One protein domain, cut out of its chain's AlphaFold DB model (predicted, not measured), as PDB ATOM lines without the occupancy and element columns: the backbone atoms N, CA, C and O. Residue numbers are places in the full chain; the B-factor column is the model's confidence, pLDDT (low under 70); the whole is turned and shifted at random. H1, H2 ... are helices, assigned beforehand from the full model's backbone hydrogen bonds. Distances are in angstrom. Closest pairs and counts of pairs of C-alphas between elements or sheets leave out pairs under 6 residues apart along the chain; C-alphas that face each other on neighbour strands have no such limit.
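Overview. This is residues 5 to 86 of the 87 residues of an uncharacterized protein of viral metagenome (UniProt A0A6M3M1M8). Two long helical arms stick out at the two ends of a small body: residues 5 to 16 of H1 at one end, and residues 69 to 86, of which 69 to 84 belong to H4, at the other. In the body, H1 and H2 make a corner near their ends, and the short helix H3 folds back beside H2, running the opposite way, with few close approaches between them. The printed part has 82 residues with four named helices, in the order H1, H2, H3, H4, and no named strand; the class is all helix. The whole is extended, with a radius of gyration of the C-alphas of 20.5 A, and it spans 77 by 25 by 15 A.

Arrangement. H1, residues 5 to 22, and H2, residues 24 to 40, are close but not clearly touching; their closest C-alphas, those of Phe 20 and Gly 26, are 5.4 A apart. The lines of H1 and H2 stand at 73 degrees, about perpendicular. H3, residues 47 to 56, is close to H2 but not clearly touching it, and their closest C-alphas, those of Gly 31 and Trp 53, are 6.0 A apart. H2 and H3 run opposite ways at a shallow tilt of 25 degrees, with their centres 11.6 A apart. H4, residues 66 to 84, is only just apart from H3, with their closest C-alphas 8.4 A apart. H4 is also apart from H1 and H2, and H1 is apart from H3. In H1, H2, H3 and H4 every backbone O i to N i+4 pair is within hydrogen-bond range.

Along the chain. H1 begins at Gln 5, whose C-alpha is at (219.918, 154.143, 134.522), and its first and last C-alphas are 25.7 A apart. H2 measures 24.4 A from C-alpha 24 to C-alpha 40, the latter at (246.667, 135.417, 159.653). H3 measures 13.3 A from C-alpha 47 to C-alpha 56. H4, the longest helix with 19 residues, measures 27.5 A and ends at Arg 84, with its C-alpha at (258.900, 96.160, 162.281).

Size, cuts and confidence. The outline is a rod, and the C-alphas of Gln 5 and Ser 86, the two farthest apart, are 77.8 A apart. Without the stretches that stand free, the body has 52 residues and spans 36 by 21 by 15 A. The printed part has no cut. The link from H1 to H2 is tight, with 1 residue; those from H2 to H3, with 6 residues, and from H3 to H4, with 9 residues, are short. The mean pLDDT of the printed part is 82.5, and residues 85 to 86 are under 70.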
ATOM      1  N   GLN A   5     218.884 155.114 134.890       85.94
ATOM      2  CA  GLN A   5     219.918 154.143 134.522       85.94
ATOM      3  C   GLN A   5     220.853 153.812 135.689       85.94
ATOM      4  O   GLN A   5     221.116 152.639 135.938       85.94
ATOM      5  N   GLN A   6     221.339 154.813 136.428       85.62
ATOM      6  CA  GLN A   6     222.227 154.591 137.573       85.62
ATOM      7  C   GLN A   6     221.516 153.807 138.677       85.62
ATOM      8  O   GLN A   6     222.091 152.876 139.241       85.62
ATOM      9  N   PHE A   7     220.243 154.119 138.928       91.06
ATOM     10  CA  PHE A   7     219.425 153.371 139.877       91.06
ATOM     11  C   PHE A   7     219.234 151.906 139.445       91.06
ATOM     12  O   PHE A   7     219.449 150.997 140.247       91.06
ATOM     13  N   ALA A   8     218.920 151.657 138.170       89.94
ATOM     14  CA  ALA A   8     218.791 150.300 137.635       89.94
ATOM     15  C   ALA A   8     220.103 149.502 137.744       89.94
ATOM     16  O   ALA A   8     220.081 148.337 138.143       89.94
ATOM     17  N   PHE A   9     221.250 150.133 137.468       90.75
ATOM     18  CA  PHE A   9     222.563 149.507 137.651       90.75
ATOM     19  C   PHE A   9     222.851 149.168 139.117       90.75
ATOM     20  O   PHE A   9     223.350 148.077 139.393       90.75
ATOM     21  N   MET A  10     222.504 150.047 140.062       89.25
ATOM     22  CA  MET A  10     222.677 149.774 141.494       89.25
ATOM     23  C   MET A  10     221.828 148.586 141.956       89.25
ATOM     24  O   MET A  10     222.332 147.709 142.658       89.25
ATOM     25  N   VAL A  11     220.563 148.521 141.532       90.56
ATOM     26  CA  VAL A  11     219.667 147.405 141.871       90.56
ATOM     27  C   VAL A  11     220.163 146.099 141.248       90.56
ATOM     28  O   VAL A  11     220.230 145.081 141.936       90.56
ATOM     29  N   ALA A  12     220.573 146.120 139.979       89.12
ATOM     30  CA  ALA A  12     221.114 144.944 139.306       89.12
ATOM     31  C   ALA A  12     222.395 144.435 139.988       89.12
ATOM     32  O   ALA A  12     222.507 143.240 140.260       89.12
ATOM     33  N   ALA A  13     223.330 145.326 140.330       86.94
ATOM     34  CA  ALA A  13     224.554 144.968 141.045       86.94
ATOM     35  C   ALA A  13     224.265 144.398 142.443       86.94
ATOM     36  O   ALA A  13     224.891 143.420 142.851       86.94
ATOM     37  N   TYR A  14     223.285 144.959 143.158       87.88
ATOM     38  CA  TYR A  14     222.856 144.460 144.464       87.88
ATOM     39  C   TYR A  14     222.269 143.046 144.378       87.88
ATOM     40  O   TYR A  14     222.673 142.155 145.129       87.88
ATOM     41  N   LEU A  15     221.361 142.812 143.426       89.12
ATOM     42  CA  LEU A  15     220.759 141.496 143.202       89.12
ATOM     43  C   LEU A  15     221.803 140.467 142.761       89.12
ATOM     44  O   LEU A  15     221.776 139.330 143.227       89.12
ATOM     45  N   LEU A  16     222.754 140.870 141.919       86.12
ATOM     46  CA  LEU A  16     223.846 140.010 141.471       86.12
ATOM     47  C   LEU A  16     224.795 139.663 142.629       86.12
ATOM     48  O   LEU A  16     225.197 138.509 142.761       86.12
ATOM     49  N   GLY A  17     225.073 140.611 143.529       81.75
ATOM     50  CA  GLY A  17     225.820 140.367 144.766       81.75
ATOM     51  C   GLY A  17     225.113 139.391 145.713       81.75
ATOM     52  O   GLY A  17     225.739 138.460 146.221       81.75
ATOM     53  N   MET A  18     223.799 139.541 145.899       81.06
ATOM     54  CA  MET A  18     222.984 138.614 146.701       81.06
ATOM     55  C   MET A  18     222.924 137.212 146.080       81.06
ATOM     56  O   MET A  18     223.104 136.210 146.776       81.06
ATOM     57  N   ALA A  19     222.744 137.130 144.761       82.75
ATOM     58  CA  ALA A  19     222.771 135.870 144.026       82.75
ATOM     59  C   ALA A  19     224.143 135.187 144.134       82.75
ATOM     60  O   ALA A  19     224.228 133.971 144.326       82.75
ATOM     61  N   PHE A  20     225.227 135.964 144.081       80.75
ATOM     62  CA  PHE A  20     226.584 135.463 144.266       80.75
ATOM     63  C   PHE A  20     226.819 134.941 145.689       80.75
ATOM     64  O   PHE A  20     227.378 133.856 145.850       80.75
ATOM     65  N   ALA A  21     226.336 135.642 146.720       74.81
ATOM     66  CA  ALA A  21     226.435 135.206 148.115       74.81
ATOM     67  C   ALA A  21     225.695 133.878 148.376       74.81
ATOM     68  O   ALA A  21     226.189 133.021 149.110       74.81
ATOM     69  N   GLY A  22     224.544 133.671 147.727       70.69
ATOM     70  CA  GLY A  22     223.801 132.406 147.765       70.69
ATOM     71  C   GLY A  22     224.397 131.293 146.893       70.69
ATOM     72  O   GLY A  22     224.066 130.115 147.067       70.69
ATOM     73  N   SER A  23     225.294 131.634 145.966       81.81
ATOM     74  CA  SER A  23     225.894 130.682 145.032       81.81
ATOM     75  C   SER A  23     226.975 129.823 145.690       81.81
ATOM     76  O   SER A  23     227.654 130.222 146.638       81.81
ATOM     77  N   PHE A  24     227.190 128.625 145.137       76.69
ATOM     78  CA  PHE A  24     228.245 127.706 145.587       76.69
ATOM     79  C   PHE A  24     229.640 128.356 145.529       76.69
ATOM     80  O   PHE A  24     230.479 128.129 146.399       76.69
ATOM     81  N   LEU A  25     229.861 129.220 144.530       79.44
ATOM     82  CA  LEU A  25     231.103 129.971 144.360       79.44
ATOM     83  C   LEU A  25     231.315 131.006 145.477       79.44
ATOM     84  O   LEU A  25     232.415 131.092 146.016       79.44
ATOM     85  N   GLY A  26     230.258 131.721 145.880       79.88
ATOM     86  CA  GLY A  26     230.303 132.676 146.990       79.88
ATOM     87  C   GLY A  26     230.580 131.999 148.329       79.88
ATOM     88  O   GLY A  26     231.460 132.445 149.063       79.88
ATOM     89  N   ARG A  27     229.933 130.856 148.605       81.94
ATOM     90  CA  ARG A  27     230.229 130.035 149.796       81.94
ATOM     91  C   ARG A  27     231.695 129.605 149.837       81.94
ATOM     92  O   ARG A  27     232.380 129.784 150.843       81.94
ATOM     93  N   ARG A  28     232.216 129.101 148.718       82.94
ATOM     94  CA  ARG A  28     233.612 128.661 148.628       82.94
ATOM     95  C   ARG A  28     234.601 129.818 148.795       82.94
ATOM     96  O   ARG A  28     235.621 129.649 149.466       82.94
ATOM     97  N   TRP A  29     234.299 130.987 148.230       83.19
ATOM     98  CA  TRP A  29     235.114 132.193 148.392       83.19
ATOM     99  C   TRP A  29     235.118 132.673 149.846       83.19
ATOM    100  O   TRP A  29     236.185 132.852 150.430       83.19
ATOM    101  N   MET A  30     233.943 132.760 150.471       84.12
ATOM    102  CA  MET A  30     233.794 133.176 151.865       84.12
ATOM    103  C   MET A  30     234.539 132.238 152.823       84.12
ATOM    104  O   MET A  30     235.281 132.700 153.686       84.12
ATOM    105  N   GLY A  31     234.428 130.919 152.630       82.81
ATOM    106  CA  GLY A  31     235.191 129.954 153.423       82.81
ATOM    107  C   GLY A  31     236.708 130.024 153.184       82.81
ATOM    108  O   GLY A  31     237.483 129.762 154.099       82.81
ATOM    109  N   THR A  32     237.160 130.419 151.989       84.88
ATOM    110  CA  THR A  32     238.594 130.617 151.701       84.88
ATOM    111  C   THR A  32     239.144 131.843 152.429       84.88
ATOM    112  O   THR A  32     240.224 131.778 153.017       84.88
ATOM    113  N   VAL A  33     238.386 132.943 152.432       86.69
ATOM    114  CA  VAL A  33     238.720 134.161 153.185       86.69
ATOM    115  C   VAL A  33     238.758 133.869 154.686       86.69
ATOM    116  O   VAL A  33     239.709 134.253 155.359       86.69
ATOM    117  N   ASP A  34     237.788 133.116 155.207       85.88
ATOM    118  CA  ASP A  34     237.744 132.736 156.623       85.88
ATOM    119  C   ASP A  34     238.955 131.876 157.045       85.88
ATOM    120  O   ASP A  34     239.575 132.122 158.085       85.88
ATOM    121  N   ILE A  35     239.376 130.930 156.197       86.44
ATOM    122  CA  ILE A  35     240.618 130.159 156.391       86.44
ATOM    123  C   ILE A  35     241.849 131.072 156.371       86.44
ATOM    124  O   ILE A  35     242.774 130.889 157.172       86.44
ATOM    125  N   PHE A  36     241.887 132.041 155.455       86.81
ATOM    126  CA  PHE A  36     242.983 133.001 155.370       86.81
ATOM    127  C   PHE A  36     243.084 133.844 156.645       86.81
ATOM    128  O   PHE A  36     244.176 133.958 157.202       86.81
ATOM    129  N   LEU A  37     241.959 134.349 157.162       86.56
ATOM    130  CA  LEU A  37     241.921 135.076 158.431       86.56
ATOM    131  C   LEU A  37     242.393 134.199 159.591       86.56
ATOM    132  O   LEU A  37     243.242 134.628 160.369       86.56
ATOM    133  N   HIS A  38     241.925 132.953 159.685       86.62
ATOM    134  CA  HIS A  38     242.390 132.031 160.727       86.62
ATOM    135  C   HIS A  38     243.906 131.820 160.681       86.62
ATOM    136  O   HIS A  38     244.559 131.765 161.726       86.62
ATOM    137  N   ARG A  39     244.487 131.739 159.477       84.00
ATOM    138  CA  ARG A  39     245.941 131.646 159.298       84.00
ATOM    139  C   ARG A  39     246.647 132.945 159.699       84.00
ATOM    140  O   ARG A  39     247.687 132.866 160.349       84.00
ATOM    141  N   LEU A  40     246.096 134.104 159.341       87.44
ATOM    142  CA  LEU A  40     246.667 135.417 159.653       87.44
ATOM    143  C   LEU A  40     246.680 135.687 161.164       87.44
ATOM    144  O   LEU A  40     247.709 136.076 161.711       87.44
ATOM    145  N   PHE A  41     245.573 135.400 161.846       86.88
ATOM    146  CA  PHE A  41     245.418 135.610 163.288       86.88
ATOM    147  C   PHE A  41     245.919 134.438 164.144       86.88
ATOM    148  O   PHE A  41     245.833 134.495 165.369       86.88
ATOM    149  N   ARG A  42     246.450 133.372 163.524       79.31
ATOM    150  CA  ARG A  42     246.928 132.147 164.199       79.31
ATOM    151  C   ARG A  42     245.902 131.537 165.169       79.31
ATOM    152  O   ARG A  42     246.278 130.937 166.175       79.31
ATOM    153  N   ILE A  43     244.616 131.669 164.854       81.50
ATOM    154  CA  ILE A  43     243.522 131.161 165.685       81.50
ATOM    155  C   ILE A  43     243.496 129.634 165.587       81.50
ATOM    156  O   ILE A  43     243.683 129.055 164.513       81.50
ATOM    157  N   GLU A  44     243.278 128.965 166.719       79.50
ATOM    158  CA  GLU A  44     243.163 127.513 166.731       79.50
ATOM    159  C   GLU A  44     241.919 127.053 165.971       79.50
ATOM    160  O   GLU A  44     240.797 127.463 166.254       79.50
ATOM    161  N   ILE A  45     242.129 126.161 165.005       82.88
ATOM    162  CA  ILE A  45     241.043 125.576 164.223       82.88
ATOM    163  C   ILE A  45     240.385 124.485 165.059       82.88
ATOM    164  O   ILE A  45     241.030 123.498 165.433       82.88
ATOM    165  N   THR A  46     239.089 124.639 165.303       85.00
ATOM    166  CA  THR A  46     238.267 123.623 165.968       85.00
ATOM    167  C   THR A  46     237.712 122.605 164.965       85.00
ATOM    168  O   THR A  46     237.576 122.882 163.772       85.00
ATOM    169  N   MET A  47     237.339 121.405 165.435       84.12
ATOM    170  CA  MET A  47     236.687 120.391 164.583       84.12
ATOM    171  C   MET A  47     235.405 120.912 163.933       84.12
ATOM    172  O   MET A  47     235.145 120.622 162.768       84.12
ATOM    173  N   ARG A  48     234.624 121.718 164.662       84.25
ATOM    174  CA  ARG A  48     233.381 122.305 164.150       84.25
ATOM    175  C   ARG A  48     233.636 123.187 162.926       84.25
ATOM    176  O   ARG A  48     232.947 123.034 161.923       84.25
ATOM    177  N   GLN A  49     234.642 124.059 162.989       84.19
ATOM    178  CA  GLN A  49     235.033 124.915 161.860       84.19
ATOM    179  C   GLN A  49     235.541 124.094 160.674       84.19
ATOM    180  O   GLN A  49     235.155 124.348 159.537       84.19
ATOM    181  N   TYR A  50     236.331 123.050 160.932       86.06
ATOM    182  CA  TYR A  50     236.786 122.143 159.881       86.06
ATOM    183  C   TYR A  50     235.619 121.476 159.133       86.06
ATOM    184  O   TYR A  50     235.600 121.467 157.900       86.06
ATOM    185  N   PHE A  51     234.620 120.957 159.854       85.88
ATOM    186  CA  PHE A  51     233.438 120.355 159.235       85.88
ATOM    187  C   PHE A  51     232.577 121.375 158.495       85.88
ATOM    188  O   PHE A  51     232.076 121.079 157.411       85.88
ATOM    189  N   TYR A  52     232.462 122.586 159.037       86.00
ATOM    190  CA  TYR A  52     231.784 123.689 158.372       86.00
ATOM    191  C   TYR A  52     232.438 124.020 157.023       86.00
ATOM    192  O   TYR A  52     231.766 124.059 155.992       86.00
ATOM    193  N   TRP A  53     233.764 124.149 156.976       86.31
ATOM    194  CA  TRP A  53     234.468 124.416 155.721       86.31
ATOM    195  C   TRP A  53     234.387 123.258 154.726       86.31
ATOM    196  O   TRP A  53     234.198 123.488 153.530       86.31
ATOM    197  N   ARG A  54     234.505 122.016 155.202       85.19
ATOM    198  CA  ARG A  54     234.507 120.836 154.331       85.19
ATOM    199  C   ARG A  54     233.135 120.549 153.726       85.19
ATOM    200  O   ARG A  54     233.048 120.305 152.527       85.19
ATOM    201  N   TYR A  55     232.081 120.581 154.538       84.94
ATOM    202  CA  TYR A  55     230.752 120.126 154.123       84.94
ATOM    203  C   TYR A  55     229.802 121.264 153.753       84.94
ATOM    204  O   TYR A  55     229.046 121.121 152.798       84.94
ATOM    205  N   VAL A  56     229.852 122.400 154.455       81.31
ATOM    206  CA  VAL A  56     228.933 123.524 154.196       81.31
ATOM    207  C   VAL A  56     229.489 124.445 153.113       81.31
ATOM    208  O   VAL A  56     228.779 124.812 152.175       81.31
ATOM    209  N   MET A  57     230.778 124.784 153.200       79.62
ATOM    210  CA  MET A  57     231.442 125.647 152.213       79.62
ATOM    211  C   MET A  57     232.019 124.879 151.009       79.62
ATOM    212  O   MET A  57     232.477 125.503 150.053       79.62
ATOM    213  N   GLY A  58     232.013 123.540 151.035       79.81
ATOM    214  CA  GLY A  58     232.484 122.701 149.924       79.81
ATOM    215  C   GLY A  58     233.983 122.829 149.624       79.81
ATOM    216  O   GLY A  58     234.411 122.672 148.477       79.81
ATOM    217  N   ILE A  59     234.797 123.160 150.629       82.06
ATOM    218  CA  ILE A  59     236.247 123.301 150.467       82.06
ATOM    219  C   ILE A  59     236.877 121.908 150.462       82.06
ATOM    220  O   ILE A  59     236.768 121.165 151.433       82.06
ATOM    221  N   ALA A  60     237.558 121.563 149.365       76.25
ATOM    222  CA  ALA A  60     238.104 120.221 149.151       76.25
ATOM    223  C   ALA A  60     239.206 119.835 150.156       76.25
ATOM    224  O   ALA A  60     239.283 118.682 150.572       76.25
ATOM    225  N   ASN A  61     240.051 120.787 150.564       79.31
ATOM    226  CA  ASN A  61     241.153 120.526 151.489       79.31
ATOM    227  C   ASN A  61     241.284 121.638 152.548       79.31
ATOM    228  O   ASN A  61     242.190 122.470 152.467       79.31
ATOM    229  N   PRO A  62     240.349 121.713 153.513       83.38
ATOM    230  CA  PRO A  62     240.409 122.701 154.576       83.38
ATOM    231  C   PRO A  62     241.498 122.329 155.594       83.38
ATOM    232  O   PRO A  62     241.808 121.147 155.783       83.38
ATOM    233  N   PRO A  63     242.099 123.316 156.276       80.75
ATOM    234  CA  PRO A  63     243.175 123.062 157.222       80.75
ATOM    235  C   PRO A  63     242.678 122.207 158.396       80.75
ATOM    236  O   PRO A  63     241.694 122.531 159.060       80.75
ATOM    237  N   LYS A  64     243.372 121.091 158.645       81.88
ATOM    238  CA  LYS A  64     243.001 120.127 159.687       81.88
ATOM    239  C   LYS A  64     243.313 120.668 161.091       81.88
ATOM    240  O   LYS A  64     244.399 121.230 161.291       81.88
ATOM    241  N   PRO A  65     242.425 120.446 162.077       84.56
ATOM    242  CA  PRO A  65     242.658 120.836 163.464       84.56
ATOM    243  C   PRO A  65     243.793 120.007 164.089       84.56
ATOM    244  O   PRO A  65     244.095 118.895 163.645       84.56
ATOM    245  N   LYS A  66     244.433 120.538 165.143       76.88
ATOM    246  CA  LYS A  66     245.622 119.929 165.780       76.88
ATOM    247  C   LYS A  66     245.396 118.474 166.218       76.88
ATOM    248  O   LYS A  66     246.293 117.650 166.061       76.88
ATOM    249  N   ALA A  67     244.194 118.147 166.696       72.25
ATOM    250  CA  ALA A  67     243.827 116.793 167.114       72.25
ATOM    251  C   ALA A  67     243.939 115.761 165.974       72.25
ATOM    252  O   ALA A  67     244.483 114.680 166.179       72.25
ATOM    253  N   PHE A  68     243.515 116.117 164.756       73.81
ATOM    254  CA  PHE A  68     243.624 115.235 163.587       73.81
ATOM    255  C   PHE A  68     245.080 115.028 163.162       73.81
ATOM    256  O   PHE A  68     245.473 113.916 162.831       73.81
ATOM    257  N   LYS A  69     245.907 116.079 163.234       76.00
ATOM    258  CA  LYS A  69     247.346 115.963 162.941       76.00
ATOM    259  C   LYS A  69     248.065 115.045 163.935       76.00
ATOM    260  O   LYS A  69     248.987 114.333 163.554       76.00
ATOM    261  N   ARG A  70     247.643 115.059 165.204       74.25
ATOM    262  CA  ARG A  70     248.200 114.190 166.249       74.25
ATOM    263  C   ARG A  70     247.826 112.722 166.025       74.25
ATOM    264  O   ARG A  70     248.688 111.864 166.179       74.25
ATOM    265  N   ALA A  71     246.585 112.455 165.619       73.56
ATOM    266  CA  ALA A  71     246.112 111.108 165.304       73.56
ATOM    267  C   ALA A  71     246.862 110.489 164.108       73.56
ATOM    268  O   ALA A  71     247.365 109.378 164.231       73.56
ATOM    269  N   GLU A  72     247.045 111.233 163.008       76.56
ATOM    270  CA  GLU A  72     247.834 110.766 161.847       76.56
ATOM    271  C   GLU A  72     249.295 110.456 162.218       76.56
ATOM    272  O   GLU A  72     249.904 109.527 161.686       76.56
ATOM    273  N   GLY A  73     249.876 111.227 163.144       76.31
ATOM    274  CA  GLY A  73     251.217 110.962 163.661       76.31
ATOM    275  C   GLY A  73     251.298 109.651 164.447       76.31
ATOM    276  O   GLY A  73     252.244 108.890 164.267       76.31
ATOM    277  N   MET A  74     250.295 109.364 165.283       73.94
ATOM    278  CA  MET A  74     250.231 108.115 166.050       73.94
ATOM    279  C   MET A  74     249.969 106.897 165.165       73.94
ATOM    280  O   MET A  74     250.592 105.862 165.375       73.94
ATOM    281  N   GLU A  75     249.102 107.024 164.160       80.19
ATOM    282  CA  GLU A  75     248.830 105.965 163.184       80.19
ATOM    283  C   GLU A  75     250.105 105.557 162.439       80.19
ATOM    284  O   GLU A  75     250.418 104.372 162.365       80.19
ATOM    285  N   LYS A  76     250.900 106.529 161.971       80.56
ATOM    286  CA  LYS A  76     252.195 106.253 161.326       80.56
ATOM    287  C   LYS A  76     253.174 105.526 162.244       80.56
ATOM    288  O   LYS A  76     253.886 104.635 161.789       80.56
ATOM    289  N   ILE A  77     253.225 105.908 163.520       84.00
ATOM    290  CA  ILE A  77     254.094 105.255 164.506       84.00
ATOM    291  C   ILE A  77     253.623 103.817 164.748       84.00
ATOM    292  O   ILE A  77     254.443 102.907 164.720       84.00
ATOM    293  N   LEU A  78     252.318 103.598 164.928       83.69
ATOM    294  CA  LEU A  78     251.737 102.264 165.101       83.69
ATOM    295  C   LEU A  78     251.979 101.366 163.888       83.69
ATOM    296  O   LEU A  78     252.428 100.239 164.061       83.69
ATOM    297  N   LEU A  79     251.742 101.868 162.673       88.62
ATOM    298  CA  LEU A  79     252.025 101.142 161.433       88.62
ATOM    299  C   LEU A  79     253.489 100.719 161.359       88.62
ATOM    300  O   LEU A  79     253.748  99.545 161.142       88.62
ATOM    301  N   ASN A  80     254.423 101.641 161.616       87.81
ATOM    302  CA  ASN A  80     255.855 101.335 161.627       87.81
ATOM    303  C   ASN A  80     256.245 100.310 162.702       87.81
ATOM    304  O   ASN A  80     257.164  99.524 162.493       87.81
ATOM    305  N   LEU A  81     255.589 100.326 163.865       88.00
ATOM    306  CA  LEU A  81     255.838  99.343 164.920       88.00
ATOM    307  C   LEU A  81     255.293  97.961 164.548       88.00
ATOM    308  O   LEU A  81     255.952  96.960 164.820       88.00
ATOM    309  N   LEU A  82     254.130  97.902 163.901       88.44
ATOM    310  CA  LEU A  82     253.527  96.652 163.440       88.44
ATOM    311  C   LEU A  82     254.336  96.014 162.305       88.44
ATOM    312  O   LEU A  82     254.593  94.816 162.365       88.44
ATOM    313  N   THR A  83     254.793  96.791 161.318       86.81
ATOM    314  CA  THR A  83     255.643  96.269 160.231       86.81
ATOM    315  C   THR A  83     257.032  95.859 160.702       86.81
ATOM    316  O   THR A  83     257.581  94.892 160.190       86.81
ATOM    317  N   ARG A  84     257.600  96.541 161.703       77.38
ATOM    318  CA  ARG A  84     258.900  96.160 162.281       77.38
ATOM    319  C   ARG A  84     258.820  94.929 163.192       77.38
ATOM    320  O   ARG A  84     259.832  94.290 163.428       77.38
ATOM    321  N   SER A  85     257.641  94.611 163.725       68.88
ATOM    322  CA  SER A  85     257.410  93.411 164.543       68.88
ATOM    323  C   SER A  85     257.185  92.141 163.709       68.88
ATOM    324  O   SER A  85     257.111  91.060 164.291       68.88
ATOM    325  N   SER A  86     256.999  92.262 162.390       65.69
ATOM    326  CA  SER A  86     256.750  91.136 161.476       65.69
ATOM    327  C   SER A  86     257.993  90.639 160.723       65.69
ATOM    328  O   SER A  86     257.861  89.732 159.904       65.69
TER     329      SER A  86